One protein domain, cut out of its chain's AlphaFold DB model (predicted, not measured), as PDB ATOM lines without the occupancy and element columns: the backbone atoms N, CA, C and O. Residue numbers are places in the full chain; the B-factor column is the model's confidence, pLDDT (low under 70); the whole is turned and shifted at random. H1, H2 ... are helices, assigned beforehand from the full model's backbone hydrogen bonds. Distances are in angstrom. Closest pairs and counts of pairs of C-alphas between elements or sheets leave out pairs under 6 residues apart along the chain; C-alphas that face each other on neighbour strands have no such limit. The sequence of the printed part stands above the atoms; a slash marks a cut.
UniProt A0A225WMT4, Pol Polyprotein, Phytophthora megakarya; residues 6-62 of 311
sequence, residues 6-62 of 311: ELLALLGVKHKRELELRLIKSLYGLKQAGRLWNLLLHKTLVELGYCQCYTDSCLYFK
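AT A GLANCE: This is residues 6 to 62 of the 311 residues of the protein "Pol Polyprotein" of Phytophthora megakarya (UniProt A0A225WMT4). The printed part has little regular structure: one longer helix, H2, with a tail that folds back on itself after it, and a long stretch, residues 11 to 32, that leads away to the tiny helix H1 at the far end. The 57 printed residues hold two named helices, H1 then H2, and no named strand; the class is all helix, with only 20 residues in named elements. The whole is extended, a rod spanning 55 by 24 by 13 A, with a radius of gyration of the C-alphas of 19.1 A.

HOW THE PARTS SIT: H2, residues 33 to 47, and H1, residues 6 to 10, are apart, with no C-alpha of the one within 8 A of the other. After H2, residues 51 to 52 pair with residues 60 to 61, antiparallel. In H1 and H2 every O i to N i+4 pair is within hydrogen-bond range.

IN THESE COORDINATES: H2 measures 21.1 A from C-alpha 33 at (17.670, 14.530, 38.105) to C-alpha 47 at (16.949, 22.158, 18.497). H1 begins with C-alpha 6 at (-8.274, -8.267, 33.515) and measures 6.2 A.

THE WHOLE: The C-alphas farthest apart, those of Glu 6 and Thr 55, are 56.2 A apart. The printed part has no cut. The link from H1 to H2, 22 residues, is long. The mean pLDDT of the printed part is 77.4; residues 16, 22 to 23 and 28 to 29 are under 70.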
ATOM      1  N   GLU A   6      -8.310  -8.391  34.980       75.81
ATOM      2  CA  GLU A   6      -8.274  -8.267  33.515       75.81
ATOM      3  C   GLU A   6      -7.029  -7.521  33.014       75.81
ATOM      4  O   GLU A   6      -6.397  -7.942  32.048       75.81
ATOM      5  N   LEU A   7      -6.620  -6.447  33.702       74.31
ATOM      6  CA  LEU A   7      -5.424  -5.686  33.335       74.31
ATOM      7  C   LEU A   7      -4.140  -6.492  33.592       74.31
ATOM      8  O   LEU A   7      -3.181  -6.389  32.833       74.31
ATOM      9  N   LEU A   8      -4.120  -7.304  34.653       74.50
ATOM     10  CA  LEU A   8      -3.009  -8.215  34.951       74.50
ATOM     11  C   LEU A   8      -2.881  -9.312  33.885       74.50
ATOM     12  O   LEU A   8      -1.776  -9.576  33.413       74.50
ATOM     13  N   ALA A   9      -4.012  -9.876  33.447       74.69
ATOM     14  CA  ALA A   9      -4.054 -10.869  32.377       74.69
ATOM     15  C   ALA A   9      -3.576 -10.295  31.031       74.69
ATOM     16  O   ALA A   9      -2.773 -10.930  30.351       74.69
ATOM     17  N   LEU A  10      -3.988  -9.068  30.683       77.50
ATOM     18  CA  LEU A  10      -3.524  -8.360  29.479       77.50
ATOM     19  C   LEU A  10      -2.016  -8.085  29.479       77.50
ATOM     20  O   LEU A  10      -1.390  -8.076  28.422       77.50
ATOM     21  N   LEU A  11      -1.429  -7.858  30.653       75.56
ATOM     22  CA  LEU A  11       0.012  -7.648  30.806       75.56
ATOM     23  C   LEU A  11       0.803  -8.968  30.873       75.56
ATOM     24  O   LEU A  11       2.029  -8.924  30.918       75.56
ATOM     25  N   GLY A  12       0.127 -10.125  30.870       81.06
ATOM     26  CA  GLY A  12       0.754 -11.448  30.945       81.06
ATOM     27  C   GLY A  12       1.304 -11.804  32.330       81.06
ATOM     28  O   GLY A  12       2.183 -12.656  32.436       81.06
ATOM     29  N   VAL A  13       0.813 -11.154  33.390       77.44
ATOM     30  CA  VAL A  13       1.374 -11.241  34.746       77.44
ATOM     31  C   VAL A  13       0.348 -11.830  35.717       77.44
ATOM     32  O   VAL A  13      -0.790 -11.368  35.779       77.44
ATOM     33  N   LYS A  14       0.739 -12.836  36.514       72.75
ATOM     34  CA  LYS A  14      -0.188 -13.537  37.432       72.75
ATOM     35  C   LYS A  14      -0.402 -12.790  38.746       72.75
ATOM     36  O   LYS A  14      -1.497 -12.820  39.310       72.75
ATOM     37  N   HIS A  15       0.625 -12.093  39.232       74.19
ATOM     38  CA  HIS A  15       0.573 -11.374  40.499       74.19
ATOM     39  C   HIS A  15       1.073  -9.938  40.377       74.19
ATOM     40  O   HIS A  15       2.095  -9.655  39.765       74.19
ATOM     41  N   LYS A  16       0.426  -9.011  41.091       69.81
ATOM     42  CA  LYS A  16       0.838  -7.596  41.155       69.81
ATOM     43  C   LYS A  16       2.297  -7.388  41.608       69.81
ATOM     44  O   LYS A  16       2.862  -6.342  41.326       69.81
ATOM     45  N   ARG A  17       2.895  -8.354  42.318       74.00
ATOM     46  CA  ARG A  17       4.296  -8.301  42.782       74.00
ATOM     47  C   ARG A  17       5.323  -8.469  41.658       74.00
ATOM     48  O   ARG A  17       6.464  -8.081  41.850       74.00
ATOM     49  N   GLU A  18       4.914  -9.019  40.521       73.44
ATOM     50  CA  GLU A  18       5.743  -9.168  39.319       73.44
ATOM     51  C   GLU A  18       5.685  -7.915  38.423       73.44
ATOM     52  O   GLU A  18       6.400  -7.821  37.431       73.44
ATOM     53  N   LEU A  19       4.836  -6.937  38.763       72.25
ATOM     54  CA  LEU A  19       4.780  -5.663  38.056       72.25
ATOM     55  C   LEU A  19       5.812  -4.691  38.618       72.25
ATOM     56  O   LEU A  19       5.721  -4.252  39.766       72.25
ATOM     57  N   GLU A  20       6.722  -4.259  37.756       71.88
ATOM     58  CA  GLU A  20       7.629  -3.153  38.032       71.88
ATOM     59  C   GLU A  20       7.184  -1.896  37.281       71.88
ATOM     60  O   GLU A  20       6.811  -1.929  36.106       71.88
ATOM     61  N   LEU A  21       7.224  -0.748  37.958       72.56
ATOM     62  CA  LEU A  21       6.940   0.534  37.324       72.56
ATOM     63  C   LEU A  21       8.222   1.088  36.706       72.56
ATOM     64  O   LEU A  21       9.140   1.512  37.410       72.56
ATOM     65  N   ARG A  22       8.264   1.157  35.373       63.59
ATOM     66  CA  ARG A  22       9.347   1.842  34.668       63.59
ATOM     67  C   ARG A  22       9.159   3.350  34.764       63.59
ATOM     68  O   ARG A  22       8.200   3.920  34.246       63.59
ATOM     69  N   LEU A  23      10.121   4.019  35.385       67.94
ATOM     70  CA  LEU A  23      10.137   5.471  35.462       67.94
ATOM     71  C   LEU A  23      10.539   6.079  34.103       67.94
ATOM     72  O   LEU A  23      11.678   5.942  33.668       67.94
ATOM     73  N   ILE A  24       9.609   6.780  33.446       72.00
ATOM     74  CA  ILE A  24       9.831   7.400  32.122       72.00
ATOM     75  C   ILE A  24      10.511   8.780  32.235       72.00
ATOM     76  O   ILE A  24      11.222   9.205  31.328       72.00
ATOM     77  N   LYS A  25      10.321   9.490  33.356       72.12
ATOM     78  CA  LYS A  25      10.881  10.831  33.611       72.12
ATOM     79  C   LYS A  25      11.647  10.854  34.925       72.12
ATOM     80  O   LYS A  25      11.202  10.257  35.895       72.12
ATOM     81  N   SER A  26      12.756  11.588  34.996       73.88
ATOM     82  CA  SER A  26      13.499  11.730  36.254       73.88
ATOM     83  C   SER A  26      12.624  12.341  37.350       73.88
ATOM     84  O   SER A  26      12.075  13.427  37.164       73.88
ATOM     85  N   LEU A  27      12.536  11.679  38.502       73.69
ATOM     86  CA  LEU A  27      11.879  12.240  39.679       73.69
ATOM     87  C   LEU A  27      12.739  13.339  40.303       73.69
ATOM     88  O   LEU A  27      13.966  13.228  40.373       73.69
ATOM     89  N   TYR A  28      12.079  14.375  40.815       65.00
ATOM     90  CA  TYR A  28      12.723  15.358  41.678       65.00
ATOM     91  C   TYR A  28      13.337  14.667  42.906       65.00
ATOM     92  O   TYR A  28      12.745  13.755  43.476       65.00
ATOM     93  N   GLY A  29      14.537  15.098  43.307       64.12
ATOM     94  CA  GLY A  29      15.255  14.555  44.471       64.12
ATOM     95  C   GLY A  29      16.243  13.424  44.162       64.12
ATOM     96  O   GLY A  29      17.104  13.133  44.990       64.12
ATOM     97  N   LEU A  30      16.205  12.837  42.962       73.50
ATOM     98  CA  LEU A  30      17.251  11.913  42.519       73.50
ATOM     99  C   LEU A  30      18.552  12.675  42.219       73.50
ATOM    100  O   LEU A  30      18.524  13.727  41.581       73.50
ATOM    101  N   LYS A  31      19.710  12.114  42.600       74.25
ATOM    102  CA  LYS A  31      21.033  12.729  42.344       74.25
ATOM    103  C   LYS A  31      21.250  13.043  40.855       74.25
ATOM    104  O   LYS A  31      21.834  14.064  40.509       74.25
ATOM    105  N   GLN A  32      20.737  12.186  39.978       79.12
ATOM    106  CA  GLN A  32      20.813  12.316  38.524       79.12
ATOM    107  C   GLN A  32      19.787  13.285  37.914       79.12
ATOM    108  O   GLN A  32      19.946  13.659  36.753       79.12
ATOM    109  N   ALA A  33      18.756  13.712  38.653       75.81
ATOM    110  CA  ALA A  33      17.670  14.530  38.105       75.81
ATOM    111  C   ALA A  33      18.175  15.859  37.530       75.81
ATOM    112  O   ALA A  33      17.791  16.234  36.427       75.81
ATOM    113  N   GLY A  34      19.099  16.529  38.229       77.75
ATOM    114  CA  GLY A  34      19.690  17.783  37.750       77.75
ATOM    115  C   GLY A  34      20.466  17.612  36.442       77.75
ATOM    116  O   GLY A  34      20.337  18.429  35.533       77.75
ATOM    117  N   ARG A  35      21.219  16.511  36.305       81.31
ATOM    118  CA  ARG A  35      21.945  16.192  35.067       81.31
ATOM    119  C   ARG A  35      20.983  15.904  33.916       81.31
ATOM    120  O   ARG A  35      21.178  16.433  32.830       81.31
ATOM    121  N   LEU A  36      19.962  15.082  34.151       80.31
ATOM    122  CA  LEU A  36      18.971  14.722  33.132       80.31
ATOM    123  C   LEU A  36      18.175  15.943  32.663       80.31
ATOM    124  O   LEU A  36      17.966  16.107  31.465       80.31
ATOM    125  N   TRP A  37      17.810  16.833  33.586       82.56
ATOM    126  CA  TRP A  37      17.169  18.099  33.247       82.56
ATOM    127  C   TRP A  37      18.079  18.997  32.404       82.56
ATOM    128  O   TRP A  37      17.634  19.528  31.392       82.56
ATOM    129  N   ASN A  38      19.363  19.117  32.762       84.00
ATOM    130  CA  ASN A  38      20.320  19.901  31.979       84.00
ATOM    131  C   ASN A  38      20.517  19.334  30.563       84.00
ATOM    132  O   ASN A  38      20.584  20.090  29.602       84.00
ATOM    133  N   LEU A  39      20.575  18.005  30.420       86.38
ATOM    134  CA  LEU A  39      20.669  17.348  29.112       86.38
ATOM    135  C   LEU A  39      19.424  17.600  28.257       86.38
ATOM    136  O   LEU A  39      19.554  17.903  27.073       86.38
ATOM    137  N   LEU A  40      18.234  17.504  28.857       85.31
ATOM    138  CA  LEU A  40      16.978  17.815  28.181       85.31
ATOM    139  C   LEU A  40      16.950  19.277  27.724       85.31
ATOM    140  O   LEU A  40      16.714  19.536  26.551       85.31
ATOM    141  N   LEU A  41      17.251  20.215  28.628       84.88
ATOM    142  CA  LEU A  41      17.291  21.642  28.321       84.88
ATOM    143  C   LEU A  41      18.289  21.940  27.200       84.88
ATOM    144  O   LEU A  41      17.953  22.650  26.257       84.88
ATOM    145  N   HIS A  42      19.501  21.390  27.290       86.94
ATOM    146  CA  HIS A  42      20.526  21.570  26.272       86.94
ATOM    147  C   HIS A  42      20.040  21.102  24.903       86.94
ATOM    148  O   HIS A  42      20.148  21.862  23.941       86.94
ATOM    149  N   LYS A  43      19.482  19.888  24.832       89.44
ATOM    150  CA  LYS A  43      18.934  19.319  23.602       89.44
ATOM    151  C   LYS A  43      17.856  20.234  23.013       89.44
ATOM    152  O   LYS A  43      17.974  20.631  21.861       89.44
ATOM    153  N   THR A  44      16.877  20.636  23.822       86.38
ATOM    154  CA  THR A  44      15.786  21.520  23.388       86.38
ATOM    155  C   THR A  44      16.298  22.880  22.910       86.38
ATOM    156  O   THR A  44      15.862  23.371  21.877       86.38
ATOM    157  N   LEU A  45      17.242  23.504  23.621       85.06
ATOM    158  CA  LEU A  45      17.791  24.803  23.219       85.06
ATOM    159  C   LEU A  45      18.578  24.709  21.903       85.06
ATOM    160  O   LEU A  45      18.452  25.599  21.065       85.06
ATOM    161  N   VAL A  46      19.339  23.632  21.695       88.25
ATOM    162  CA  VAL A  46      20.056  23.392  20.432       88.25
ATOM    163  C   VAL A  46      19.081  23.154  19.276       88.25
ATOM    164  O   VAL A  46      19.256  23.751  18.218       88.25
ATOM    165  N   GLU A  47      18.023  22.365  19.485       88.06
ATOM    166  CA  GLU A  47      16.949  22.158  18.497       88.06
ATOM    167  C   GLU A  47      16.246  23.475  18.118       88.06
ATOM    168  O   GLU A  47      15.865  23.668  16.968       88.06
ATOM    169  N   LEU A  48      16.141  24.423  19.055       84.44
ATOM    170  CA  LEU A  48      15.595  25.770  18.826       84.44
ATOM    171  C   LEU A  48      16.594  26.755  18.179       84.44
ATOM    172  O   LEU A  48      16.292  27.950  18.031       84.44
ATOM    173  N   GLY A  49      17.785  26.278  17.808       84.50
ATOM    174  CA  GLY A  49      18.826  27.053  17.131       84.50
ATOM    175  C   GLY A  49      19.710  27.888  18.061       84.50
ATOM    176  O   GLY A  49      20.383  28.808  17.595       84.50
ATOM    177  N   TYR A  50      19.716  27.617  19.370       85.12
ATOM    178  CA  TYR A  50      20.657  28.250  20.292       85.12
ATOM    179  C   TYR A  50      22.000  27.513  20.305       85.12
ATOM    180  O   TYR A  50      22.070  26.286  20.327       85.12
ATOM    181  N   CYS A  51      23.087  28.271  20.403       83.25
ATOM    182  CA  CYS A  51      24.433  27.753  20.607       83.25
ATOM    183  C   CYS A  51      24.839  27.900  22.077       83.25
ATOM    184  O   CYS A  51      24.666  28.964  22.676       83.25
ATOM    185  N   GLN A  52      25.410  26.846  22.658       84.75
ATOM    186  CA  GLN A  52      25.993  26.910  23.999       84.75
ATOM    187  C   GLN A  52      27.315  27.688  23.964       84.75
ATOM    188  O   GLN A  52      28.111  27.562  23.032       84.75
ATOM    189  N   CYS A  53      27.567  28.498  24.988       80.31
ATOM    190  CA  CYS A  53      28.834  29.190  25.149       80.31
ATOM    191  C   CYS A  53      29.948  28.206  25.528       80.31
ATOM    192  O   CYS A  53      29.798  27.402  26.441       80.31
ATOM    193  N   TYR A  54      31.103  28.323  24.869       73.31
ATOM    194  CA  TYR A  54      32.265  27.477  25.150       73.31
ATOM    195  C   TYR A  54      32.807  27.655  26.578       73.31
ATOM    196  O   TYR A  54      33.251  26.700  27.204       73.31
ATOM    197  N   THR A  55      32.767  28.880  27.107       70.12
ATOM    198  CA  THR A  55      33.326  29.194  28.431       70.12
ATOM    199  C   THR A  55      32.349  28.969  29.580       70.12
ATOM    200  O   THR A  55      32.784  28.885  30.725       70.12
ATOM    201  N   ASP A  56      31.043  28.929  29.302       71.06
ATOM    202  CA  ASP A  56      29.999  28.787  30.319       71.06
ATOM    203  C   ASP A  56      28.878  27.880  29.800       71.06
ATOM    204  O   ASP A  56      28.056  28.280  28.973       71.06
ATOM    205  N   SER A  57      28.831  26.650  30.312       74.50
ATOM    206  CA  SER A  57      27.852  25.640  29.906       74.50
ATOM    207  C   SER A  57      26.403  25.989  30.278       74.50
ATOM    208  O   SER A  57      25.481  25.336  29.793       74.50
ATOM    209  N   CYS A  58      26.166  26.999  31.117       75.00
ATOM    210  CA  CYS A  58      24.819  27.465  31.451       75.00
ATOM    211  C   CYS A  58      24.350  28.629  30.564       75.00
ATOM    212  O   CYS A  58      23.208  29.074  30.700       75.00
ATOM    213  N   LEU A  59      25.200  29.127  29.661       74.81
ATOM    214  CA  LEU A  59      24.892  30.250  28.786       74.81
ATOM    215  C   LEU A  59      24.616  29.772  27.357       74.81
ATOM    216  O   LEU A  59      25.458  29.136  26.728       74.81
ATOM    217  N   TYR A  60      23.457  30.156  26.827       80.12
ATOM    218  CA  TYR A  60      23.048  29.895  25.450       80.12
ATOM    219  C   TYR A  60      22.788  31.214  24.731       80.12
ATOM    220  O   TYR A  60      22.250  32.153  25.319       80.12
ATOM    221  N   PHE A  61      23.171  31.296  23.461       77.56
ATOM    222  CA  PHE A  61      22.967  32.480  22.632       77.56
ATOM    223  C   PHE A  61      22.467  32.085  21.243       77.56
ATOM    224  O   PHE A  61      22.847  31.051  20.703       77.56
ATOM    225  N   LYS A  62      21.628  32.934  20.658       80.50
ATOM    226  CA  LYS A  62      21.127  32.818  19.287       80.50
ATOM    227  C   LYS A  62      21.429  34.138  18.579       80.50
ATOM    228  O   LYS A  62      21.302  35.195  19.197       80.50
TER     229      LYS A  62